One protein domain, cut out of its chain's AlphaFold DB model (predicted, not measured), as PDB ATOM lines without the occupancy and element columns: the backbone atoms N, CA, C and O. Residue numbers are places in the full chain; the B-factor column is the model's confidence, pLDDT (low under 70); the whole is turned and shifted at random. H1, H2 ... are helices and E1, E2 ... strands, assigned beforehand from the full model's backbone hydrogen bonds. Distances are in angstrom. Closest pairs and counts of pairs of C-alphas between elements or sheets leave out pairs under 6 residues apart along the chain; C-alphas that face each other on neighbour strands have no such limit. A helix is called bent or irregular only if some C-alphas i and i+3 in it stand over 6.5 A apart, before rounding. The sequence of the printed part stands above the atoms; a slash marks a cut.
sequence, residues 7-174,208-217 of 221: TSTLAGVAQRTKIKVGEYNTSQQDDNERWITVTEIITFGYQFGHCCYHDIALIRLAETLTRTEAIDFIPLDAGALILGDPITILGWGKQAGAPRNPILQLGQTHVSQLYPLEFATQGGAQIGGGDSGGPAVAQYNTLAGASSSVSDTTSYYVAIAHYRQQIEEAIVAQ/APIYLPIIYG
ATOM      1  N   THR A   7      66.127   2.386 249.054       79.19
ATOM      2  CA  THR A   7      65.840   2.587 247.633       79.19
ATOM      3  C   THR A   7      67.137   2.682 246.848       79.19
ATOM      4  O   THR A   7      68.146   3.139 247.374       79.19
ATOM      5  N   SER A   8      67.104   2.306 245.581       67.38
ATOM      6  CA  SER A   8      68.112   2.652 244.578       67.38
ATOM      7  C   SER A   8      67.739   3.917 243.799       67.38
ATOM      8  O   SER A   8      68.608   4.662 243.374       67.38
ATOM      9  N   THR A   9      66.453   4.268 243.694       67.00
ATOM     10  CA  THR A   9      66.047   5.508 243.020       67.00
ATOM     11  C   THR A   9      66.347   6.723 243.879       67.00
ATOM     12  O   THR A   9      65.616   7.026 244.823       67.00
ATOM     13  N   LEU A  10      67.372   7.473 243.485       59.69
ATOM     14  CA  LEU A  10      67.597   8.846 243.943       59.69
ATOM     15  C   LEU A  10      67.027   9.895 242.980       59.69
ATOM     16  O   LEU A  10      66.872  11.058 243.350       59.69
ATOM     17  N   ALA A  11      66.675   9.503 241.752       52.69
ATOM     18  CA  ALA A  11      66.037  10.393 240.790       52.69
ATOM     19  C   ALA A  11      64.631  10.793 241.279       52.69
ATOM     20  O   ALA A  11      63.671  10.039 241.147       52.69
ATOM     21  N   GLY A  12      64.516  11.990 241.861       55.78
ATOM     22  CA  GLY A  12      63.245  12.555 242.332       55.78
ATOM     23  C   GLY A  12      62.923  12.319 243.813       55.78
ATOM     24  O   GLY A  12      61.894  12.804 244.284       55.78
ATOM     25  N   VAL A  13      63.792  11.639 244.570       63.09
ATOM     26  CA  VAL A  13      63.705  11.631 246.039       63.09
ATOM     27  C   VAL A  13      64.556  12.779 246.566       63.09
ATOM     28  O   VAL A  13      65.767  12.809 246.370       63.09
ATOM     29  N   ALA A  14      63.921  13.727 247.246       68.81
ATOM     30  CA  ALA A  14      64.581  14.814 247.949       68.81
ATOM     31  C   ALA A  14      64.035  14.908 249.378       68.81
ATOM     32  O   ALA A  14      63.024  14.293 249.735       68.81
ATOM     33  N   GLN A  15      64.689  15.709 250.218       72.88
ATOM     34  CA  GLN A  15      64.059  16.132 251.464       72.88
ATOM     35  C   GLN A  15      62.710  16.789 251.139       72.88
ATOM     36  O   GLN A  15      62.599  17.529 250.163       72.88
ATOM     37  N   ARG A  16      61.698  16.536 251.974       77.25
ATOM     38  CA  ARG A  16      60.296  16.960 251.798       77.25
ATOM     39  C   ARG A  16      59.487  16.187 250.753       77.25
ATOM     40  O   ARG A  16      58.270  16.375 250.716       77.25
ATOM     41  N   THR A  17      60.088  15.279 249.976       80.31
ATOM     42  CA  THR A  17      59.311  14.281 249.223       80.31
ATOM     43  C   THR A  17      58.448  13.488 250.207       80.31
ATOM     44  O   THR A  17      58.884  13.191 251.319       80.31
ATOM     45  N   LYS A  18      57.210  13.160 249.834       80.31
ATOM     46  CA  LYS A  18      56.356  12.273 250.629       80.31
ATOM     47  C   LYS A  18      56.400  10.874 250.037       80.31
ATOM     48  O   LYS A  18      56.252  10.720 248.829       80.31
ATOM     49  N   ILE A  19      56.568   9.875 250.891       82.12
ATOM     50  CA  ILE A  19      56.422   8.469 250.518       82.12
ATOM     51  C   ILE A  19      55.051   7.964 250.958       82.12
ATOM     52  O   ILE A  19      54.552   8.381 252.006       82.12
ATOM     53  N   LYS A  20      54.446   7.080 250.163       85.50
ATOM     54  CA  LYS A  20      53.203   6.389 250.518       85.50
ATOM     55  C   LYS A  20      53.538   4.996 251.043       85.50
ATOM     56  O   LYS A  20      54.284   4.271 250.391       85.50
ATOM     57  N   VAL A  21      53.006   4.635 252.204       85.38
ATOM     58  CA  VAL A  21      53.147   3.303 252.820       85.38
ATOM     59  C   VAL A  21      51.776   2.655 252.988       85.38
ATOM     60  O   VAL A  21      50.783   3.375 253.074       85.38
ATOM     61  N   GLY A  22      51.724   1.320 253.053       84.19
ATOM     62  CA  GLY A  22      50.469   0.567 253.212       84.19
ATOM     63  C   GLY A  22      49.580   0.535 251.963       84.19
ATOM     64  O   GLY A  22      48.408   0.201 252.059       84.19
ATOM     65  N   GLU A  23      50.129   0.909 250.809       86.56
ATOM     66  CA  GLU A  23      49.440   0.950 249.518       86.56
ATOM     67  C   GLU A  23      49.376  -0.443 248.871       86.56
ATOM     68  O   GLU A  23      50.323  -1.228 248.963       86.56
ATOM     69  N   TYR A  24      48.284  -0.711 248.156       84.69
ATOM     70  CA  TYR A  24      48.088  -1.912 247.342       84.69
ATOM     71  C   TYR A  24      47.493  -1.583 245.968       84.69
ATOM     72  O   TYR A  24      47.992  -2.083 244.956       84.69
ATOM     73  N   ASN A  25      46.453  -0.745 245.912       86.44
ATOM     74  CA  ASN A  25      45.769  -0.349 244.689       86.44
ATOM     75  C   ASN A  25      45.748   1.177 244.519       86.44
ATOM     76  O   ASN A  25      44.813   1.843 244.952       86.44
ATOM     77  N   THR A  26      46.675   1.711 243.724       83.06
ATOM     78  CA  THR A  26      46.870   3.157 243.537       83.06
ATOM     79  C   THR A  26      45.713   3.865 242.820       83.06
ATOM     80  O   THR A  26      45.770   5.077 242.608       83.06
ATOM     81  N   SER A  27      44.706   3.126 242.337       84.12
ATOM     82  CA  SER A  27      43.474   3.697 241.766       84.12
ATOM     83  C   SER A  27      42.369   3.902 242.801       84.12
ATOM     84  O   SER A  27      41.329   4.480 242.486       84.12
ATOM     85  N   GLN A  28      42.586   3.414 244.020       85.00
ATOM     86  CA  GLN A  28      41.673   3.501 245.144       85.00
ATOM     87  C   GLN A  28      42.398   4.184 246.304       85.00
ATOM     88  O   GLN A  28      43.620   4.288 246.323       85.00
ATOM     89  N   GLN A  29      41.623   4.724 247.233       78.44
ATOM     90  CA  GLN A  29      42.152   5.190 248.502       78.44
ATOM     91  C   GLN A  29      41.779   4.145 249.546       78.44
ATOM     92  O   GLN A  29      40.597   3.819 249.675       78.44
ATOM     93  N   ASP A  30      42.776   3.628 250.254       75.56
ATOM     94  CA  ASP A  30      42.595   2.695 251.366       75.56
ATOM     95  C   ASP A  30      42.814   3.426 252.704       75.56
ATOM     96  O   ASP A  30      43.626   4.351 252.809       75.56
ATOM     97  N   ASP A  31      42.104   3.003 253.746       79.50
ATOM     98  CA  ASP A  31      42.264   3.509 255.114       79.50
ATOM     99  C   ASP A  31      43.617   3.097 255.730       79.50
ATOM    100  O   ASP A  31      44.068   3.673 256.726       79.50
ATOM    101  N   ASN A  32      44.285   2.113 255.127       76.88
ATOM    102  CA  ASN A  32      45.591   1.612 255.549       76.88
ATOM    103  C   ASN A  32      46.779   2.442 255.030       76.88
ATOM    104  O   ASN A  32      47.918   2.240 255.466       76.88
ATOM    105  N   GLU A  33      46.528   3.389 254.126       79.62
ATOM    106  CA  GLU A  33      47.565   4.168 253.463       79.62
ATOM    107  C   GLU A  33      47.958   5.417 254.239       79.62
ATOM    108  O   GLU A  33      47.123   6.165 254.756       79.62
ATOM    109  N   ARG A  34      49.259   5.713 254.260       82.50
ATOM    110  CA  ARG A  34      49.766   6.942 254.877       82.50
ATOM    111  C   ARG A  34      50.858   7.586 254.052       82.50
ATOM    112  O   ARG A  34      51.730   6.912 253.511       82.50
ATOM    113  N   TRP A  35      50.824   8.913 254.015       84.19
ATOM    114  CA  TRP A  35      51.888   9.729 253.451       84.19
ATOM    115  C   TRP A  35      52.827  10.187 254.556       84.19
ATOM    116  O   TRP A  35      52.383  10.829 255.503       84.19
ATOM    117  N   ILE A  36      54.117   9.906 254.408       84.06
ATOM    118  CA  ILE A  36      55.135  10.291 255.387       84.06
ATOM    119  C   ILE A  36      56.227  11.088 254.692       84.06
ATOM    120  O   ILE A  36      56.725  10.714 253.631       84.06
ATOM    121  N   THR A  37      56.596  12.210 255.297       85.00
ATOM    122  CA  THR A  37      57.605  13.115 254.751       85.00
ATOM    123  C   THR A  37      59.011  12.545 254.934       85.00
ATOM    124  O   THR A  37      59.376  12.090 256.018       85.00
ATOM    125  N   VAL A  38      59.827  12.634 253.887       83.81
ATOM    126  CA  VAL A  38      61.265  12.369 253.921       83.81
ATOM    127  C   VAL A  38      61.987  13.542 254.578       83.81
ATOM    128  O   VAL A  38      61.850  14.691 254.158       83.81
ATOM    129  N   THR A  39      62.784  13.251 255.600       87.69
ATOM    130  CA  THR A  39      63.593  14.242 256.331       87.69
ATOM    131  C   THR A  39      65.057  14.214 255.930       87.69
ATOM    132  O   THR A  39      65.718  15.245 255.963       87.69
ATOM    133  N   GLU A  40      65.565  13.055 255.525       86.94
ATOM    134  CA  GLU A  40      66.966  12.879 255.164       86.94
ATOM    135  C   GLU A  40      67.110  11.745 254.153       86.94
ATOM    136  O   GLU A  40      66.328  10.794 254.156       86.94
ATOM    137  N   ILE A  41      68.131  11.854 253.309       83.94
ATOM    138  CA  ILE A  41      68.562  10.812 252.386       83.94
ATOM    139  C   ILE A  41      70.029  10.543 252.694       83.94
ATOM    140  O   ILE A  41      70.838  11.470 252.674       83.94
ATOM    141  N   ILE A  42      70.362   9.290 252.984       85.44
ATOM    142  CA  ILE A  42      71.733   8.847 253.246       85.44
ATOM    143  C   ILE A  42      72.167   7.976 252.082       85.44
ATOM    144  O   ILE A  42      71.521   6.973 251.801       85.44
ATOM    145  N   THR A  43      73.258   8.343 251.422       85.50
ATOM    146  CA  THR A  43      73.804   7.605 250.281       85.50
ATOM    147  C   THR A  43      75.128   6.941 250.646       85.50
ATOM    148  O   THR A  43      75.864   7.423 251.510       85.50
ATOM    149  N   PHE A  44      75.457   5.835 249.976       83.06
ATOM    150  CA  PHE A  44      76.651   5.032 250.276       83.06
ATOM    151  C   PHE A  44      77.693   5.114 249.161       83.06
ATOM    152  O   PHE A  44      78.021   4.119 248.523       83.06
ATOM    153  N   GLY A  45      78.206   6.321 248.914       75.31
ATOM    154  CA  GLY A  45      79.192   6.555 247.852       75.31
ATOM    155  C   GLY A  45      78.583   6.804 246.470       75.31
ATOM    156  O   GLY A  45      79.317   6.804 245.484       75.31
ATOM    157  N   TYR A  46      77.271   7.053 246.396       68.94
ATOM    158  CA  TYR A  46      76.606   7.486 245.166       68.94
ATOM    159  C   TYR A  46      77.233   8.783 244.638       68.94
ATOM    160  O   TYR A  46      77.330   9.778 245.363       68.94
ATOM    161  N   GLN A  47      77.619   8.785 243.362       61.47
ATOM    162  CA  GLN A  47      78.151   9.958 242.672       61.47
ATOM    163  C   GLN A  47      77.226  10.347 241.521       61.47
ATOM    164  O   GLN A  47      77.102   9.632 240.526       61.47
ATOM    165  N   PHE A  48      76.589  11.513 241.643       53.66
ATOM    166  CA  PHE A  48      75.725  12.053 240.596       53.66
ATOM    167  C   PHE A  48      76.505  12.200 239.277       53.66
ATOM    168  O   PHE A  48      77.547  12.852 239.242       53.66
ATOM    169  N   GLY A  49      76.002  11.597 238.197       50.88
ATOM    170  CA  GLY A  49      76.649  11.602 236.877       50.88
ATOM    171  C   GLY A  49      77.473  10.350 236.549       50.88
ATOM    172  O   GLY A  49      77.845  10.174 235.391       50.88
ATOM    173  N   HIS A  50      77.695   9.450 237.513       56.75
ATOM    174  CA  HIS A  50      78.221   8.106 237.265       56.75
ATOM    175  C   HIS A  50      77.056   7.118 237.308       56.75
ATOM    176  O   HIS A  50      76.572   6.763 238.381       56.75
ATOM    177  N   CYS A  51      76.549   6.740 236.132       52.44
ATOM    178  CA  CYS A  51      75.368   5.891 236.033       52.44
ATOM    179  C   CYS A  51      75.549   4.582 236.824       52.44
ATOM    180  O   CYS A  51      76.521   3.855 236.631       52.44
ATOM    181  N   CYS A  52      74.582   4.312 237.705       60.00
ATOM    182  CA  CYS A  52      74.366   3.039 238.399       60.00
ATOM    183  C   CYS A  52      75.444   2.600 239.414       60.00
ATOM    184  O   CYS A  52      75.346   1.506 239.962       60.00
ATOM    185  N   TYR A  53      76.451   3.427 239.721       71.12
ATOM    186  CA  TYR A  53      77.477   3.075 240.711       71.12
ATOM    187  C   TYR A  53      77.041   3.477 242.131       71.12
ATOM    188  O   TYR A  53      76.745   4.644 242.384       71.12
ATOM    189  N   HIS A  54      77.008   2.514 243.060       80.50
ATOM    190  CA  HIS A  54      76.441   2.682 244.410       80.50
ATOM    191  C   HIS A  54      75.016   3.257 244.407       80.50
ATOM    192  O   HIS A  54      74.703   4.175 245.167       80.50
ATOM    193  N   ASP A  55      74.157   2.710 243.547       81.31
ATOM    194  CA  ASP A  55      72.762   3.122 243.385       81.31
ATOM    195  C   ASP A  55      71.894   2.639 244.560       81.31
ATOM    196  O   ASP A  55      71.064   1.745 244.435       81.31
ATOM    197  N   ILE A  56      72.163   3.162 245.757       85.25
ATOM    198  CA  ILE A  56      71.493   2.789 247.002       85.25
ATOM    199  C   ILE A  56      71.482   3.954 247.992       85.25
ATOM    200  O   ILE A  56      72.466   4.681 248.174       85.25
ATOM    201  N   ALA A  57      70.353   4.103 248.674       85.56
ATOM    202  CA  ALA A  57      70.132   5.101 249.695       85.56
ATOM    203  C   ALA A  57      69.184   4.614 250.794       85.56
ATOM    204  O   ALA A  57      68.246   3.853 250.544       85.56
ATOM    205  N   LEU A  58      69.406   5.118 252.009       86.75
ATOM    206  CA  LEU A  58      68.436   5.064 253.099       86.75
ATOM    207  C   LEU A  58      67.612   6.340 253.123       86.75
ATOM    208  O   LEU A  58      68.140   7.444 252.969       86.75
ATOM    209  N   ILE A  59      66.328   6.190 253.415       85.25
ATOM    210  CA  ILE A  59      65.406   7.306 253.581       85.25
ATOM    211  C   ILE A  59      65.062   7.442 255.058       85.25
ATOM    212  O   ILE A  59      64.537   6.517 255.673       85.25
ATOM    213  N   ARG A  60      65.298   8.620 255.638       85.75
ATOM    214  CA  ARG A  60      64.775   8.950 256.965       85.75
ATOM    215  C   ARG A  60      63.396   9.567 256.846       85.75
ATOM    216  O   ARG A  60      63.189  10.534 256.115       85.75
ATOM    217  N   LEU A  61      62.474   9.062 257.648       85.56
ATOM    218  CA  LEU A  61      61.105   9.547 257.723       85.56
ATOM    219  C   LEU A  61      60.915  10.518 258.888       85.56
ATOM    220  O   LEU A  61      61.569  10.397 259.927       85.56
ATOM    221  N   ALA A  62      60.013  11.482 258.701       87.19
ATOM    222  CA  ALA A  62      59.616  12.444 259.730       87.19
ATOM    223  C   ALA A  62      58.986  11.766 260.950       87.19
ATOM    224  O   ALA A  62      59.071  12.277 262.063       87.19
ATOM    225  N   GLU A  63      58.402  10.589 260.740       84.69
ATOM    226  CA  GLU A  63      57.709   9.815 261.754       84.69
ATOM    227  C   GLU A  63      58.269   8.396 261.803       84.69
ATOM    228  O   GLU A  63      58.751   7.855 260.805       84.69
ATOM    229  N   THR A  64      58.218   7.787 262.986       80.62
ATOM    230  CA  THR A  64      58.591   6.380 263.139       80.62
ATOM    231  C   THR A  64      57.446   5.519 262.636       80.62
ATOM    232  O   THR A  64      56.305   5.688 263.058       80.62
ATOM    233  N   LEU A  65      57.758   4.571 261.762       77.69
ATOM    234  CA  LEU A  65      56.782   3.604 261.295       77.69
ATOM    235  C   LEU A  65      56.510   2.534 262.344       77.69
ATOM    236  O   LEU A  65      57.424   2.003 262.976       77.69
ATOM    237  N   THR A  66      55.241   2.188 262.483       78.12
ATOM    238  CA  THR A  66      54.774   1.076 263.306       78.12
ATOM    239  C   THR A  66      54.278  -0.037 262.401       78.12
ATOM    240  O   THR A  66      53.600   0.247 261.414       78.12
ATOM    241  N   ARG A  67      54.576  -1.290 262.755       78.62
ATOM    242  CA  ARG A  67      53.992  -2.447 262.069       78.62
ATOM    243  C   ARG A  67      52.467  -2.413 262.172       78.62
ATOM    244  O   ARG A  67      51.929  -2.133 263.244       78.62
ATOM    245  N   THR A  68      51.803  -2.716 261.068       81.94
ATOM    246  CA  THR A  68      50.351  -2.890 260.948       81.94
ATOM    247  C   THR A  68      50.077  -4.100 260.055       81.94
ATOM    248  O   THR A  68      51.010  -4.738 259.577       81.94
ATOM    249  N   GLU A  69      48.810  -4.426 259.793       80.81
ATOM    250  CA  GLU A  69      48.470  -5.487 258.830       80.81
ATOM    251  C   GLU A  69      48.943  -5.168 257.400       80.81
ATOM    252  O   GLU A  69      49.269  -6.079 256.646       80.81
ATOM    253  N   ALA A  70      49.034  -3.881 257.043       80.19
ATOM    254  CA  ALA A  70      49.459  -3.413 255.720       80.19
ATOM    255  C   ALA A  70      50.927  -2.942 255.665       80.19
ATOM    256  O   ALA A  70      51.438  -2.616 254.594       80.19
ATOM    257  N   ILE A  71      51.612  -2.857 256.811       81.31
ATOM    258  CA  ILE A  71      52.988  -2.359 256.913       81.31
ATOM    259  C   ILE A  71      53.800  -3.341 257.744       81.31
ATOM    260  O   ILE A  71      53.631  -3.425 258.960       81.31
ATOM    261  N   ASP A  72      54.753  -4.008 257.103       82.69
ATOM    262  CA  ASP A  72      55.728  -4.847 257.788       82.69
ATOM    263  C   ASP A  72      57.160  -4.468 257.407       82.69
ATOM    264  O   ASP A  72      57.408  -3.677 256.487       82.69
ATOM    265  N   PHE A  73      58.099  -5.022 258.167       80.12
ATOM    266  CA  PHE A  73      59.514  -4.838 257.974       80.12
ATOM    267  C   PHE A  73      60.202  -6.086 257.453       80.12
ATOM    268  O   PHE A  73      60.026  -7.166 258.016       80.12
ATOM    269  N   ILE A  74      61.057  -5.911 256.448       80.94
ATOM    270  CA  ILE A  74      61.881  -6.998 255.923       80.94
ATOM    271  C   ILE A  74      63.243  -7.030 256.629       80.94
ATOM    272  O   ILE A  74      63.823  -5.975 256.897       80.94
ATOM    273  N   PRO A  75      63.784  -8.211 256.954       83.88
ATOM    274  CA  PRO A  75      65.178  -8.346 257.358       83.88
ATOM    275  C   PRO A  75      66.138  -8.155 256.173       83.88
ATOM    276  O   PRO A  75      65.827  -8.521 255.041       83.88
ATOM    277  N   LEU A  76      67.336  -7.622 256.436       83.38
ATOM    278  CA  LEU A  76      68.435  -7.593 255.460       83.38
ATOM    279  C   LEU A  76      68.943  -9.011 255.220       83.38
ATOM    280  O   LEU A  76      69.196  -9.748 256.182       83.38
ATOM    281  N   ASP A  77      69.159  -9.372 253.958       81.38
ATOM    282  CA  ASP A  77      69.815 -10.636 253.655       81.38
ATOM    283  C   ASP A  77      71.247 -10.651 254.218       81.38
ATOM    284  O   ASP A  77      71.970  -9.649 254.223       81.38
ATOM    285  N   ALA A  78      71.625 -11.783 254.801       71.44
ATOM    286  CA  ALA A  78      72.962 -12.037 255.337       71.44
ATOM    287  C   ALA A  78      73.804 -12.876 254.373       71.44
ATOM    288  O   ALA A  78      75.026 -12.930 254.514       71.44
ATOM    289  N   GLY A  79      73.146 -13.568 253.441       75.06
ATOM    290  CA  GLY A  79      73.780 -14.478 252.508       75.06
ATOM    291  C   GLY A  79      74.331 -13.758 251.285       75.06
ATOM    292  O   GLY A  79      73.770 -12.777 250.801       75.06
ATOM    293  N   ALA A  80      75.430 -14.288 250.754       81.75
ATOM    294  CA  ALA A  80      75.769 -14.039 249.365       81.75
ATOM    295  C   ALA A  80      74.820 -14.869 248.494       81.75
ATOM    296  O   ALA A  80      74.736 -16.087 248.671       81.75
ATOM    297  N   LEU A  81      74.129 -14.212 247.565       90.75
ATOM    298  CA  LEU A  81      73.327 -14.888 246.551       90.75
ATOM    299  C   LEU A  81      74.202 -15.815 245.701       90.75
ATOM    300  O   LEU A  81      75.354 -15.494 245.390       90.75
ATOM    301  N   ILE A  82      73.626 -16.928 245.261       93.50
ATOM    302  CA  ILE A  82      74.205 -17.819 244.258       93.50
ATOM    303  C   ILE A  82      73.360 -17.823 242.981       93.50
ATOM    304  O   ILE A  82      72.182 -17.465 242.968       93.50
ATOM    305  N   LEU A  83      73.975 -18.224 241.866       95.25
ATOM    306  CA  LEU A  83      73.262 -18.360 240.597       95.25
ATOM    307  C   LEU A  83      72.117 -19.370 240.732       95.25
ATOM    308  O   LEU A  83      72.303 -20.466 241.255       95.25
ATOM    309  N   GLY A  84      70.952 -19.003 240.208       93.31
ATOM    310  CA  GLY A  84      69.731 -19.796 240.292       93.31
ATOM    311  C   GLY A  84      68.907 -19.566 241.557       93.31
ATOM    312  O   GLY A  84      67.801 -20.103 241.628       93.31
ATOM    313  N   ASP A  85      69.378 -18.762 242.519       93.75
ATOM    314  CA  ASP A  85      68.579 -18.443 243.704       93.75
ATOM    315  C   ASP A  85      67.251 -17.790 243.306       93.75
ATOM    316  O   ASP A  85      67.243 -16.887 242.462       93.75
ATOM    317  N   PRO A  86      66.121 -18.224 243.890       92.06
ATOM    318  CA  PRO A  86      64.820 -17.658 243.586       92.06
ATOM    319  C   PRO A  86      64.702 -16.257 244.184       92.06
ATOM    320  O   PRO A  86      65.020 -16.031 245.352       92.06
ATOM    321  N   ILE A  87      64.171 -15.337 243.387       91.06
ATOM    322  CA  ILE A  87      63.920 -13.953 243.770       91.06
ATOM    323  C   ILE A  87      62.452 -13.634 243.508       91.06
ATOM    324  O   ILE A  87      61.904 -13.945 242.449       91.06
ATOM    325  N   THR A  88      61.818 -12.995 244.483       88.62
ATOM    326  CA  THR A  88      60.501 -12.380 244.348       88.62
ATOM    327  C   THR A  88      60.660 -10.876 244.198       88.62
ATOM    328  O   THR A  88      61.428 -10.243 244.916       88.62
ATOM    329  N   ILE A  89      59.932 -10.311 243.249       85.19
ATOM    330  CA  ILE A  89      59.955  -8.892 242.901       85.19
ATOM    331  C   ILE A  89      58.551  -8.327 243.052       85.19
ATOM    332  O   ILE A  89      57.566  -9.007 242.760       85.19
ATOM    333  N   LEU A  90      58.465  -7.099 243.549       83.19
ATOM    334  CA  LEU A  90      57.207  -6.439 243.882       83.19
ATOM    335  C   LEU A  90      57.216  -5.028 243.304       83.19
ATOM    336  O   LEU A  90      58.215  -4.320 243.445       83.19
ATOM    337  N   GLY A  91      56.112  -4.608 242.689       80.94
ATOM    338  CA  GLY A  91      56.028  -3.261 242.132       80.94
ATOM    339  C   GLY A  91      54.732  -2.923 241.394       80.94
ATOM    340  O   GLY A  91      53.867  -3.773 241.179       80.94
ATOM    341  N   TRP A  92      54.605  -1.650 241.021       81.75
ATOM    342  CA  TRP A  92      53.473  -1.067 240.270       81.75
ATOM    343  C   TRP A  92      53.908  -0.512 238.904       81.75
ATOM    344  O   TRP A  92      53.191   0.259 238.250       81.75
ATOM    345  N   GLY A  93      55.140  -0.794 238.496       74.44
ATOM    346  CA  GLY A  93      55.725  -0.321 237.261       74.44
ATOM    347  C   GLY A  93      55.052  -0.927 236.041       74.44
ATOM    348  O   GLY A  93      54.152  -1.766 236.107       74.44
ATOM    349  N   LYS A  94      55.439  -0.401 234.881       70.25
ATOM    350  CA  LYS A  94      54.835  -0.759 233.597       70.25
ATOM    351  C   LYS A  94      55.850  -1.405 232.676       70.25
ATOM    352  O   LYS A  94      56.971  -0.913 232.536       70.25
ATOM    353  N   GLN A  95      55.407  -2.404 231.926       66.75
ATOM    354  CA  GLN A  95      56.134  -2.845 230.741       66.75
ATOM    355  C   GLN A  95      56.137  -1.741 229.670       66.75
ATOM    356  O   GLN A  95      55.245  -0.886 229.619       66.75
ATOM    357  N   ALA A  96      57.153  -1.736 228.806       65.56
ATOM    358  CA  ALA A  96      57.242  -0.768 227.717       65.56
ATOM    359  C   ALA A  96      55.985  -0.837 226.827       65.56
ATOM    360  O   ALA A  96      55.618  -1.900 226.336       65.56
ATOM    361  N   GLY A  97      55.312   0.303 226.641       65.00
ATOM    362  CA  GLY A  97      54.080   0.397 225.848       65.00
ATOM    363  C   GLY A  97      52.783   0.001 226.570       65.00
ATOM    364  O   GLY A  97      51.717   0.152 225.981       65.00
ATOM    365  N   ALA A  98      52.839  -0.442 227.833       70.50
ATOM    366  CA  ALA A  98      51.660  -0.756 228.643       70.50
ATOM    367  C   ALA A  98      51.309   0.385 229.624       70.50
ATOM    368  O   ALA A  98      52.198   1.143 230.032       70.50
ATOM    369  N   PRO A  99      50.034   0.545 230.030       71.38
ATOM    370  CA  PRO A  99      49.683   1.397 231.165       71.38
ATOM    371  C   PRO A  99      50.271   0.833 232.471       71.38
ATOM    372  O   PRO A  99      50.544  -0.363 232.570       71.38
ATOM    373  N   ARG A 100      50.464   1.691 233.483       72.00
ATOM    374  CA  ARG A 100      50.820   1.225 234.836       72.00
ATOM    375  C   ARG A 100      49.689   0.375 235.401       72.00
ATOM    376  O   ARG A 100      48.520   0.718 235.215       72.00
ATOM    377  N   ASN A 101      50.047  -0.696 236.102       76.25
ATOM    378  CA  ASN A 101      49.072  -1.479 236.839       76.25
ATOM    379  C   ASN A 101      48.792  -0.771 238.171       76.25
ATOM    380  O   ASN A 101      49.734  -0.537 238.928       76.25
ATOM    381  N   PRO A 102      47.538  -0.388 238.460       82.25
ATOM    382  CA  PRO A 102      47.236   0.251 239.730       82.25
ATOM    383  C   PRO A 102      47.363  -0.726 240.903       82.25
ATOM    384  O   PRO A 102      47.586  -0.289 242.021       82.25
ATOM    385  N   ILE A 103      47.267  -2.036 240.663       84.44
ATOM    386  CA  ILE A 103      47.377  -3.071 241.692       84.44
ATOM    387  C   ILE A 103      48.829  -3.540 241.795       84.44
ATOM    388  O   ILE A 103      49.449  -3.829 240.768       84.44
ATOM    389  N   LEU A 104      49.340  -3.679 243.020       83.31
ATOM    390  CA  LEU A 104      50.682  -4.193 243.295       83.31
ATOM    391  C   LEU A 104      50.853  -5.569 242.649       83.31
ATOM    392  O   LEU A 104      50.075  -6.490 242.901       83.31
ATOM    393  N   GLN A 105      51.869  -5.702 241.805       83.06
ATOM    394  CA  GLN A 105      52.187  -6.948 241.128       83.06
ATOM    395  C   GLN A 105      53.313  -7.677 241.849       83.06
ATOM    396  O   GLN A 105      54.236  -7.064 242.386       83.06
ATOM    397  N   LEU A 106      53.230  -9.006 241.814       84.50
ATOM    398  CA  LEU A 106      54.266  -9.908 242.288       84.50
ATOM    399  C   LEU A 106      54.816 -10.691 241.103       84.50
ATOM    400  O   LEU A 106      54.066 -11.308 240.344       84.50
ATOM    401  N   GLY A 107      56.136 -10.687 240.971       81.50
ATOM    402  CA  GLY A 107      56.867 -11.491 240.009       81.50
ATOM    403  C   GLY A 107      57.815 -12.468 240.688       81.50
ATOM    404  O   GLY A 107      58.335 -12.199 241.769       81.50
ATOM    405  N   GLN A 108      58.059 -13.602 240.036       87.06
ATOM    406  CA  GLN A 108      59.080 -14.565 240.443       87.06
ATOM    407  C   GLN A 108      60.131 -14.695 239.347       87.06
ATOM    408  O   GLN A 108      59.819 -14.667 238.155       87.06
ATOM    409  N   THR A 109      61.383 -14.818 239.768       89.50
ATOM    410  CA  THR A 109      62.550 -14.938 238.899       89.50
ATOM    411  C   THR A 109      63.674 -15.668 239.625       89.50
ATOM    412  O   THR A 109      63.487 -16.164 240.735       89.50
ATOM    413  N   HIS A 110      64.841 -15.745 238.998       92.38
ATOM    414  CA  HIS A 110      66.048 -16.268 239.616       92.38
ATOM    415  C   HIS A 110      67.259 -15.395 239.292       92.38
ATOM    416  O   HIS A 110      67.287 -14.686 238.281       92.38
ATOM    417  N   VAL A 111      68.271 -15.471 240.154       94.00
ATOM    418  CA  VAL A 111      69.574 -14.846 239.923       94.00
ATOM    419  C   VAL A 111      70.218 -15.482 238.694       94.00
ATOM    420  O   VAL A 111      70.488 -16.684 238.672       94.00
ATOM    421  N   SER A 112      70.473 -14.683 237.665       94.44
ATOM    422  CA  SER A 112      71.088 -15.128 236.413       94.44
ATOM    423  C   SER A 112      72.561 -14.743 236.316       94.44
ATOM    424  O   SER A 112      73.325 -15.431 235.640       94.44
ATOM    425  N   GLN A 113      72.971 -13.654 236.975       94.31
ATOM    426  CA  GLN A 113      74.348 -13.156 236.979       94.31
ATOM    427  C   GLN A 113      74.677 -12.503 238.325       94.31
ATOM    428  O   GLN A 113      73.801 -11.940 238.980       94.31
ATOM    429  N   LEU A 114      75.950 -12.565 238.715       93.88
ATOM    430  CA  LEU A 114      76.470 -11.987 239.952       93.88
ATOM    431  C   LEU A 114      77.629 -11.049 239.635       93.88
ATOM    432  O   LEU A 114      78.524 -11.393 238.861       93.88
ATOM    433  N   TYR A 115      77.635  -9.904 240.301       90.56
ATOM    434  CA  TYR A 115      78.687  -8.904 240.249       90.56
ATOM    435  C   TYR A 115      79.037  -8.468 241.684       90.56
ATOM    436  O   TYR A 115      78.298  -8.761 242.623       90.56
ATOM    437  N   PRO A 116      80.162  -7.762 241.903       86.94
ATOM    438  CA  PRO A 116      80.569  -7.376 243.257       86.94
ATOM    439  C   PRO A 116      79.586  -6.455 244.001       86.94
ATOM    440  O   PRO A 116      79.491  -6.542 245.223       86.94
ATOM    441  N   LEU A 117      78.894  -5.566 243.279       87.94
ATOM    442  CA  LEU A 117      77.974  -4.562 243.846       87.94
ATOM    443  C   LEU A 117      76.507  -4.812 243.480       87.94
ATOM    444  O   LEU A 117      75.613  -4.149 244.002       87.94
ATOM    445  N   GLU A 118      76.254  -5.744 242.570       90.25
ATOM    446  CA  GLU A 118      74.952  -5.936 241.946       90.25
ATOM    447  C   GLU A 118      74.740  -7.399 241.560       90.25
ATOM    448  O   GLU A 118      75.670  -8.202 241.485       90.25
ATOM    449  N   PHE A 119      73.498  -7.758 241.292       92.38
ATOM    450  CA  PHE A 119      73.158  -9.018 240.650       92.38
ATOM    451  C   PHE A 119      72.103  -8.764 239.586       92.38
ATOM    452  O   PHE A 119      71.408  -7.744 239.607       92.38
ATOM    453  N   ALA A 120      71.983  -9.702 238.657       91.94
ATOM    454  CA  ALA A 120      70.987  -9.628 237.609       91.94
ATOM    455  C   ALA A 120      70.027 -10.810 237.664       91.94
ATOM    456  O   ALA A 120      70.367 -11.900 238.133       91.94
ATOM    457  N   THR A 121      68.826 -10.586 237.145       90.69
ATOM    458  CA  THR A 121      67.813 -11.623 236.935       90.69
ATOM    459  C   THR A 121      67.359 -11.603 235.481       90.69
ATOM    460  O   THR A 121      67.299 -10.531 234.874       90.69
ATOM    461  N   GLN A 122      66.995 -12.763 234.933       83.56
ATOM    462  CA  GLN A 122      66.471 -12.897 233.569       83.56
ATOM    463  C   GLN A 122      65.094 -13.557 233.566       83.56
ATOM    464  O   GLN A 122      64.821 -14.450 234.361       83.56
ATOM    465  N   GLY A 123      64.230 -13.139 232.637       63.81
ATOM    466  CA  GLY A 123      62.942 -13.807 232.391       63.81
ATOM    467  C   GLY A 123      61.892 -13.646 233.499       63.81
ATOM    468  O   GLY A 123      60.849 -14.291 233.445       63.81
ATOM    469  N   GLY A 124      62.153 -12.788 234.485       53.66
ATOM    470  CA  GLY A 124      61.289 -12.522 235.630       53.66
ATOM    471  C   GLY A 124      60.239 -11.459 235.364       53.66
ATOM    472  O   GLY A 124      60.552 -10.410 234.813       53.66
ATOM    473  N   ALA A 125      58.999 -11.727 235.757       49.31
ATOM    474  CA  ALA A 125      57.823 -10.911 235.470       49.31
ATOM    475  C   ALA A 125      57.989  -9.389 235.704       49.31
ATOM    476  O   ALA A 125      58.286  -8.939 236.797       49.31
ATOM    477  N   GLN A 126      57.647  -8.603 234.683       56.00
ATOM    478  CA  GLN A 126      57.043  -7.267 234.810       56.00
ATOM    479  C   GLN A 126      57.808  -6.137 235.524       56.00
ATOM    480  O   GLN A 126      57.198  -5.090 235.714       56.00
ATOM    481  N   ILE A 127      59.113  -6.242 235.813       55.97
ATOM    482  CA  ILE A 127      59.879  -5.027 236.146       55.97
ATOM    483  C   ILE A 127      59.918  -4.138 234.916       55.97
ATOM    484  O   ILE A 127      60.402  -4.528 233.850       55.97
ATOM    485  N   GLY A 128      59.423  -2.923 235.069       63.16
ATOM    486  CA  GLY A 128      59.567  -1.930 234.030       63.16
ATOM    487  C   GLY A 128      59.619  -0.524 234.589       63.16
ATOM    488  O   GLY A 128      59.973  -0.292 235.744       63.16
ATOM    489  N   GLY A 129      59.322   0.453 233.737       63.53
ATOM    490  CA  GLY A 129      59.433   1.854 234.120       63.53
ATOM    491  C   GLY A 129      58.547   2.156 235.329       63.53
ATOM    492  O   GLY A 129      57.322   2.072 235.230       63.53
ATOM    493  N   GLY A 130      59.159   2.543 236.448       67.81
ATOM    494  CA  GLY A 130      58.456   2.895 237.682       67.81
ATOM    495  C   GLY A 130      58.656   1.948 238.865       67.81
ATOM    496  O   GLY A 130      58.172   2.302 239.933       67.81
ATOM    497  N   ASP A 131      59.372   0.832 238.691       72.00
ATOM    498  CA  ASP A 131      59.771  -0.081 239.783       72.00
ATOM    499  C   ASP A 131      61.189   0.174 240.303       72.00
ATOM    500  O   ASP A 131      61.690  -0.571 241.145       72.00
ATOM    501  N   SER A 132      61.879   1.193 239.787       77.12
ATOM    502  CA  SER A 132      63.208   1.565 240.269       77.12
ATOM    503  C   SER A 132      63.132   1.878 241.768       77.12
ATOM    504  O   SER A 132      62.279   2.654 242.206       77.12
ATOM    505  N   GLY A 133      64.036   1.316 242.563       80.94
ATOM    506  CA  GLY A 133      63.982   1.375 244.025       80.94
ATOM    507  C   GLY A 133      63.211   0.230 244.671       80.94
ATOM    508  O   GLY A 133      63.356   0.017 245.870       80.94
ATOM    509  N   GLY A 134      62.430  -0.521 243.889       84.00
ATOM    510  CA  GLY A 134      61.613  -1.625 244.369       84.00
ATOM    511  C   GLY A 134      62.441  -2.802 244.904       84.00
ATOM    512  O   GLY A 134      63.572  -3.027 244.456       84.00
ATOM    513  N   PRO A 135      61.891  -3.567 245.860       87.38
ATOM    514  CA  PRO A 135      62.607  -4.636 246.536       87.38
ATOM    515  C   PRO A 135      62.746  -5.899 245.676       87.38
ATOM    516  O   PRO A 135      61.790  -6.358 245.048       87.38
ATOM    517  N   ALA A 136      63.927  -6.513 245.736       90.12
ATOM    518  CA  ALA A 136      64.157  -7.903 245.366       90.12
ATOM    519  C   ALA A 136      64.324  -8.742 246.637       90.12
ATOM    520  O   ALA A 136      65.262  -8.552 247.417       90.12
ATOM    521  N   VAL A 137      63.389  -9.664 246.836       90.50
ATOM    522  CA  VAL A 137      63.245 -10.479 248.039       90.50
ATOM    523  C   VAL A 137      63.749 -11.892 247.764       90.50
ATOM    524  O   VAL A 137      63.273 -12.547 246.835       90.50
ATOM    525  N   ALA A 138      64.704 -12.360 248.561       89.88
ATOM    526  CA  ALA A 138      65.246 -13.712 248.466       89.88
ATOM    527  C   ALA A 138      64.480 -14.702 249.359       89.88
ATOM    528  O   ALA A 138      63.413 -14.412 249.915       89.88
ATOM    529  N   GLN A 139      65.023 -15.915 249.471       80.75
ATOM    530  CA  GLN A 139      64.505 -16.938 250.374       80.75
ATOM    531  C   GLN A 139      64.412 -16.409 251.812       80.75
ATOM    532  O   GLN A 139      65.187 -15.560 252.235       80.75
ATOM    533  N   TYR A 140      63.453 -16.936 252.576       79.81
ATOM    534  CA  TYR A 140      63.187 -16.520 253.961       79.81
ATOM    535  C   TYR A 140      62.708 -15.071 254.123       79.81
ATOM    536  O   TYR A 140      62.734 -14.544 255.233       79.81
ATOM    537  N   ASN A 141      62.208 -14.460 253.044       83.50
ATOM    538  CA  ASN A 141      61.641 -13.115 253.061       83.50
ATOM    539  C   ASN A 141      62.667 -12.069 253.530       83.50
ATOM    540  O   ASN A 141      62.362 -11.239 254.380       83.50
ATOM    541  N   THR A 142      63.895 -12.147 253.016       86.31
ATOM    542  CA  THR A 142      64.979 -11.186 253.266       86.31
ATOM    543  C   THR A 142      65.166 -10.262 252.064       86.31
ATOM    544  O   THR A 142      64.946 -10.674 250.921       86.31
ATOM    545  N   LEU A 143      65.578  -9.006 252.284       89.69
ATOM    546  CA  LEU A 143      65.923  -8.128 251.167       89.69
ATOM    547  C   LEU A 143      67.322  -8.434 250.661       89.69
ATOM    548  O   LEU A 143      68.315  -8.168 251.339       89.69
ATOM    549  N   ALA A 144      67.368  -8.931 249.434       92.12
ATOM    550  CA  ALA A 144      68.599  -9.230 248.733       92.12
ATOM    551  C   ALA A 144      69.031  -8.092 247.807       92.12
ATOM    552  O   ALA A 144      70.230  -7.878 247.619       92.12
ATOM    553  N   GLY A 145      68.077  -7.331 247.257       90.06
ATOM    554  CA  GLY A 145      68.387  -6.252 246.325       90.06
ATOM    555  C   GLY A 145      67.396  -5.097 246.284       90.06
ATOM    556  O   GLY A 145      66.256  -5.223 246.726       90.06
ATOM    557  N   ALA A 146      67.834  -3.989 245.687       88.44
ATOM    558  CA  ALA A 146      66.980  -2.881 245.259       88.44
ATOM    559  C   ALA A 146      67.114  -2.678 243.739       88.44
ATOM    560  O   ALA A 146      68.229  -2.628 243.217       88.44
ATOM    561  N   SER A 147      65.987  -2.600 243.026       87.00
ATOM    562  CA  SER A 147      65.913  -2.530 241.556       87.00
ATOM    563  C   SER A 147      66.550  -1.254 241.014       87.00
ATOM    564  O   SER A 147      66.027  -0.164 241.222       87.00
ATOM    565  N   SER A 148      67.678  -1.355 240.318       83.94
ATOM    566  CA  SER A 148      68.421  -0.192 239.816       83.94
ATOM    567  C   SER A 148      68.062   0.110 238.363       83.94
ATOM    568  O   SER A 148      67.479   1.151 238.052       83.94
ATOM    569  N   SER A 149      68.359  -0.826 237.462       79.94
ATOM    570  CA  SER A 149      68.262  -0.598 236.022       79.94
ATOM    571  C   SER A 149      67.795  -1.839 235.267       79.94
ATOM    572  O   SER A 149      67.741  -2.947 235.801       79.94
ATOM    573  N   VAL A 150      67.420  -1.647 234.003       79.31
ATOM    574  CA  VAL A 150      66.992  -2.720 233.102       79.31
ATOM    575  C   VAL A 150      67.694  -2.534 231.762       79.31
ATOM    576  O   VAL A 150      67.726  -1.425 231.230       79.31
ATOM    577  N   SER A 151      68.230  -3.623 231.212       79.06
ATOM    578  CA  SER A 151      68.762  -3.703 229.851       79.06
ATOM    579  C   SER A 151      68.146  -4.907 229.153       79.06
ATOM    580  O   SER A 151      68.318  -6.043 229.597       79.06
ATOM    581  N   ASP A 152      67.441  -4.664 228.052       79.75
ATOM    582  CA  ASP A 152      66.679  -5.670 227.309       79.75
ATOM    583  C   ASP A 152      65.724  -6.469 228.213       79.75
ATOM    584  O   ASP A 152      64.725  -5.942 228.699       79.75
ATOM    585  N   THR A 153      66.026  -7.746 228.445       78.81
ATOM    586  CA  THR A 153      65.260  -8.674 229.291       78.81
ATOM    587  C   THR A 153      65.921  -8.931 230.648       78.81
ATOM    588  O   THR A 153      65.496  -9.824 231.385       78.81
ATOM    589  N   THR A 154      66.980  -8.182 230.962       85.12
ATOM    590  CA  THR A 154      67.787  -8.332 232.173       85.12
ATOM    591  C   THR A 154      67.535  -7.160 233.114       85.12
ATOM    592  O   THR A 154      67.713  -6.001 232.737       85.12
ATOM    593  N   SER A 155      67.145  -7.465 234.348       86.69
ATOM    594  CA  SER A 155      66.991  -6.483 235.427       86.69
ATOM    595  C   SER A 155      68.185  -6.567 236.368       86.69
ATOM    596  O   SER A 155      68.569  -7.674 236.750       86.69
ATOM    597  N   TYR A 156      68.733  -5.415 236.743       87.94
ATOM    598  CA  TYR A 156      69.880  -5.267 237.634       87.94
ATOM    599  C   TYR A 156      69.442  -4.685 238.970       87.94
ATOM    600  O   TYR A 156      68.649  -3.740 239.032       87.94
ATOM    601  N   TYR A 157      70.003  -5.230 240.040       89.50
ATOM    602  CA  TYR A 157      69.696  -4.844 241.406       89.50
ATOM    603  C   TYR A 157      70.987  -4.596 242.152       89.50
ATOM    604  O   TYR A 157      71.917  -5.398 242.063       89.50
ATOM    605  N   VAL A 158      71.016  -3.538 242.954       90.06
ATOM    606  CA  VAL A 158      72.108  -3.347 243.904       90.06
ATOM    607  C   VAL A 158      72.027  -4.432 244.968       90.06
ATOM    608  O   VAL A 158      70.960  -4.657 245.536       90.06
ATOM    609  N   ALA A 159      73.142  -5.111 245.231       91.56
ATOM    610  CA  ALA A 159      73.206  -6.226 246.166       91.56
ATOM    611  C   ALA A 159      73.271  -5.714 247.613       91.56
ATOM    612  O   ALA A 159      74.290  -5.179 248.050       91.56
ATOM    613  N   ILE A 160      72.205  -5.913 248.389       89.69
ATOM    614  CA  ILE A 160      72.092  -5.414 249.770       89.69
ATOM    615  C   ILE A 160      73.188  -5.975 250.676       89.69
ATOM    616  O   ILE A 160      73.731  -5.242 251.504       89.69
ATOM    617  N   ALA A 161      73.569  -7.241 250.481       89.31
ATOM    618  CA  ALA A 161      74.629  -7.884 251.252       89.31
ATOM    619  C   ALA A 161      75.959  -7.107 251.198       89.31
ATOM    620  O   ALA A 161      76.687  -7.082 252.188       89.31
ATOM    621  N   HIS A 162      76.251  -6.416 250.088       89.19
ATOM    622  CA  HIS A 162      77.449  -5.583 249.960       89.19
ATOM    623  C   HIS A 162      77.423  -4.369 250.904       89.19
ATOM    624  O   HIS A 162      78.435  -4.023 251.508       89.19
ATOM    625  N   TYR A 163      76.259  -3.734 251.054       87.56
ATOM    626  CA  TYR A 163      76.087  -2.491 251.815       87.56
ATOM    627  C   TYR A 163      75.642  -2.721 253.257       87.56
ATOM    628  O   TYR A 163      75.521  -1.765 254.020       87.56
ATOM    629  N   ARG A 164      75.396  -3.976 253.645       86.31
ATOM    630  CA  ARG A 164      74.795  -4.352 254.926       86.31
ATOM    631  C   ARG A 164      75.439  -3.648 256.118       86.31
ATOM    632  O   ARG A 164      74.734  -3.004 256.886       86.31
ATOM    633  N   GLN A 165      76.764  -3.716 256.230       86.44
ATOM    634  CA  GLN A 165      77.483  -3.081 257.335       86.44
ATOM    635  C   GLN A 165      77.247  -1.563 257.367       86.44
ATOM    636  O   GLN A 165      76.943  -1.007 258.416       86.44
ATOM    637  N   GLN A 166      77.333  -0.889 256.216       87.88
ATOM    638  CA  GLN A 166      77.130   0.560 256.131       87.88
ATOM    639  C   GLN A 166      75.682   0.949 256.467       87.88
ATOM    640  O   GLN A 166      75.447   1.973 257.108       87.88
ATOM    641  N   ILE A 167      74.713   0.121 256.064       86.00
ATOM    642  CA  ILE A 167      73.293   0.289 256.392       86.00
ATOM    643  C   ILE A 167      73.081   0.173 257.905       86.00
ATOM    644  O   ILE A 167      72.469   1.055 258.511       86.00
ATOM    645  N   GLU A 168      73.607  -0.884 258.523       85.06
ATOM    646  CA  GLU A 168      73.509  -1.127 259.966       85.06
ATOM    647  C   GLU A 168      74.177   0.006 260.766       85.06
ATOM    648  O   GLU A 168      73.575   0.561 261.690       85.06
ATOM    649  N   GLU A 169      75.381   0.426 260.371       85.12
ATOM    650  CA  GLU A 169      76.103   1.546 260.985       85.12
ATOM    651  C   GLU A 169      75.322   2.861 260.882       85.12
ATOM    652  O   GLU A 169      75.213   3.593 261.873       85.12
ATOM    653  N   ALA A 170      74.725   3.147 259.721       84.06
ATOM    654  CA  ALA A 170      73.890   4.326 259.534       84.06
ATOM    655  C   ALA A 170      72.669   4.294 260.469       84.06
ATOM    656  O   ALA A 170      72.417   5.273 261.172       84.06
ATOM    657  N   ILE A 171      71.954   3.167 260.558       78.31
ATOM    658  CA  ILE A 171      70.790   3.004 261.450       78.31
ATOM    659  C   ILE A 171      71.179   3.223 262.926       78.31
ATOM    660  O   ILE A 171      70.469   3.912 263.675       78.31
ATOM    661  N   VAL A 172      72.325   2.687 263.356       78.31
ATOM    662  CA  VAL A 172      72.830   2.858 264.729       78.31
ATOM    663  C   VAL A 172      73.217   4.311 265.005       78.31
ATOM    664  O   VAL A 172      72.837   4.857 266.046       78.31
ATOM    665  N   ALA A 173      73.934   4.964 264.086       77.44
ATOM    666  CA  ALA A 173      74.344   6.360 264.231       77.44
ATOM    667  C   ALA A 173      73.134   7.293 264.408       77.44
ATOM    668  O   ALA A 173      73.138   8.167 265.278       77.44
ATOM    669  N   GLN A 174      72.055   7.048 263.659       67.69
ATOM    670  CA  GLN A 174      70.805   7.795 263.803       67.69
ATOM    671  C   GLN A 174      70.099   7.570 265.143       67.69
ATOM    672  O   GLN A 174      69.437   8.471 265.661       67.69
ATOM    673  N   ALA A 208      56.079  12.755 240.851       21.78
ATOM    674  CA  ALA A 208      56.491  11.376 240.647       21.78
ATOM    675  C   ALA A 208      56.106  10.615 241.920       21.78
ATOM    676  O   ALA A 208      56.728  10.835 242.961       21.78
ATOM    677  N   PRO A 209      55.063   9.771 241.904       23.23
ATOM    678  CA  PRO A 209      54.804   8.932 243.052       23.23
ATOM    679  C   PRO A 209      55.897   7.859 243.111       23.23
ATOM    680  O   PRO A 209      56.029   7.027 242.210       23.23
ATOM    681  N   ILE A 210      56.726   7.938 244.149       28.64
ATOM    682  CA  ILE A 210      57.749   6.942 244.454       28.64
ATOM    683  C   ILE A 210      57.132   6.020 245.499       28.64
ATOM    684  O   ILE A 210      56.997   6.374 246.672       28.64
ATOM    685  N   TYR A 211      56.681   4.863 245.028       33.75
ATOM    686  CA  TYR A 211      56.093   3.821 245.853       33.75
ATOM    687  C   TYR A 211      57.214   2.873 246.269       33.75
ATOM    688  O   TYR A 211      57.652   2.040 245.481       33.75
ATOM    689  N   LEU A 212      57.721   3.043 247.487       34.53
ATOM    690  CA  LEU A 212      58.648   2.091 248.090       34.53
ATOM    691  C   LEU A 212      57.837   1.203 249.022       34.53
ATOM    692  O   LEU A 212      57.450   1.665 250.101       34.53
ATOM    693  N   PRO A 213      57.559  -0.054 248.655       36.28
ATOM    694  CA  PRO A 213      57.181  -1.001 249.664       36.28
ATOM    695  C   PRO A 213      58.479  -1.367 250.390       36.28
ATOM    696  O   PRO A 213      59.504  -1.634 249.767       36.28
ATOM    697  N   ILE A 214      58.384  -1.458 251.709       38.78
ATOM    698  CA  ILE A 214      59.314  -2.151 252.597       38.78
ATOM    699  C   ILE A 214      60.333  -1.258 253.336       38.78
ATOM    700  O   ILE A 214      61.258  -0.650 252.799       38.78
ATOM    701  N   ILE A 215      60.131  -1.242 254.652       38.62
ATOM    702  CA  ILE A 215      60.955  -0.621 255.689       38.62
ATOM    703  C   ILE A 215      61.635  -1.750 256.486       38.62
ATOM    704  O   ILE A 215      61.186  -2.883 256.423       38.62
ATOM    705  N   TYR A 216      62.738  -1.507 257.190       34.00
ATOM    706  CA  TYR A 216      63.570  -2.579 257.771       34.00
ATOM    707  C   TYR A 216      63.420  -2.811 259.277       34.00
ATOM    708  O   TYR A 216      63.076  -1.911 260.028       34.00
ATOM    709  N   GLY A 217      63.735  -4.015 259.760       24.80
ATOM    710  CA  GLY A 217      63.828  -4.302 261.195       24.80
ATOM    711  C   GLY A 217      64.521  -5.635 261.468       24.80
ATOM    712  O   GLY A 217      64.223  -6.627 260.810       24.80
TER     713      GLY A 217
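What this domain is: This is residues 7 to 174 and 208 to 217 of the 221 residues of the protein "Peptidase S1 domain-containing protein" of Chloroflexi bacterium (UniProt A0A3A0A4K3). A small closed barrel of six strands, E4 to E9, makes one half of this domain, and a separate strongly twisted sheet of three strands, E1 E2 E3, makes the other. The helix H1 starts at the barrel and stands up from its outside, reaching past E3 of the small sheet, while long loops wind round and between the two halves. The printed part has 178 residues, with nine named strands followed by one named helix, in the order E1 to E9 and then H1. Round the barrel run E4 E5 E6 E9 E8 E7 and back to E4, and both sheets are antiparallel throughout; the class is mixed, helices and strands, with under half of the residues, 73, in named elements. The whole is compact and rounded, with a radius of gyration of the C-alphas of 15.4 A and spans of 40 by 39 by 35 A.

Where its parts are: In the barrel, E4 is residues 86 to 91 and begins at C-alpha 86 at (64.820, -17.658, 243.586). E5, residues 105 to 114, is 24.8 A long from first to last C-alpha and bends by 56 degrees at residue 110. E6 is residues 118 to 122 and E7 is residues 135 to 137. E8, residues 143 to 151, is 22.0 A long and bends by 60 degrees at residue 148; E9, residues 154 to 159, is 15.2 A long. In the small sheet, E1 is residues 18 to 21, with C-alpha 18 at (56.356, 12.273, 250.629). E2, residues 34 to 43, is 24.5 A long and bends by 65 degrees at residue 39, and E3 is residues 57 to 61. H1, residues 160 to 174, is 19.3 A long and ends at C-alpha 174 at (70.805, 7.795, 263.803); it is irregular, with C-alphas 162 and 165 7.8 A apart.

How they stand to each other: In the barrel, N 89 and O 107 of E4 and E5 are within hydrogen-bond range at 2.9 A. E5 is staggered, pairing with E4 over residues 105 to 110 and with E6 over 111 to 114, where N 112 and O 120 are 2.8 A apart. E6 and E9 have N 119 and O 157 at 2.9 A, E9 and E8 have N 156 and O 149 at 2.8 A, and E8 and E7 have N 136 and O 145 at 2.8 A. E7 and E4 close the ring, with N 137 and O 88 at 2.8 A. E4 E5 E6 and E7 E8 E9 are meanders, each strand the antiparallel neighbour of the one before, as is E1 E2 E3. E4 E5 E6 E7 and E6 E7 E8 E9 are Greek keys, four strands in a row, three of them a meander and the first the antiparallel neighbour of the fourth. H1 lies outside the barrel and stands up from it, its line rising 49 degrees; the closest C-alphas of E8 and H1 are those of Gly 145 and Ile 160, 5.1 A apart. Nine of H1's 11 O i to N i+4 pairs are within hydrogen-bond range. H1 only grazes the small sheet; the closest C-alphas of E3 and H1 are those of Leu 58 and Ile 167, 7.6 A apart. In that sheet N 19 and O 36 of E1 and E2 are 2.9 A apart, and N 39 and O 60 of E2 and E3 are 2.8 A apart. E3 and E4 are apart.

The domain as a whole: The two C-alphas farthest apart are those of Gly 97 and Ala 173, 43.8 A. Residues 175 to 207 are not printed, and C-alphas 174 and 208 are 27.5 A apart across the cut. The links E1 to E2, E2 to E3, E3 to E4, E4 to E5 and E6 to E7 are long, that from E3 to E4 with 24 residues. Residues 73 to 74 pair with residues 215 to 216, parallel. The mean pLDDT of the printed part is 77.6; 36 residues are under 70, among them 8 to 14, 123 to 130 and 208 to 217.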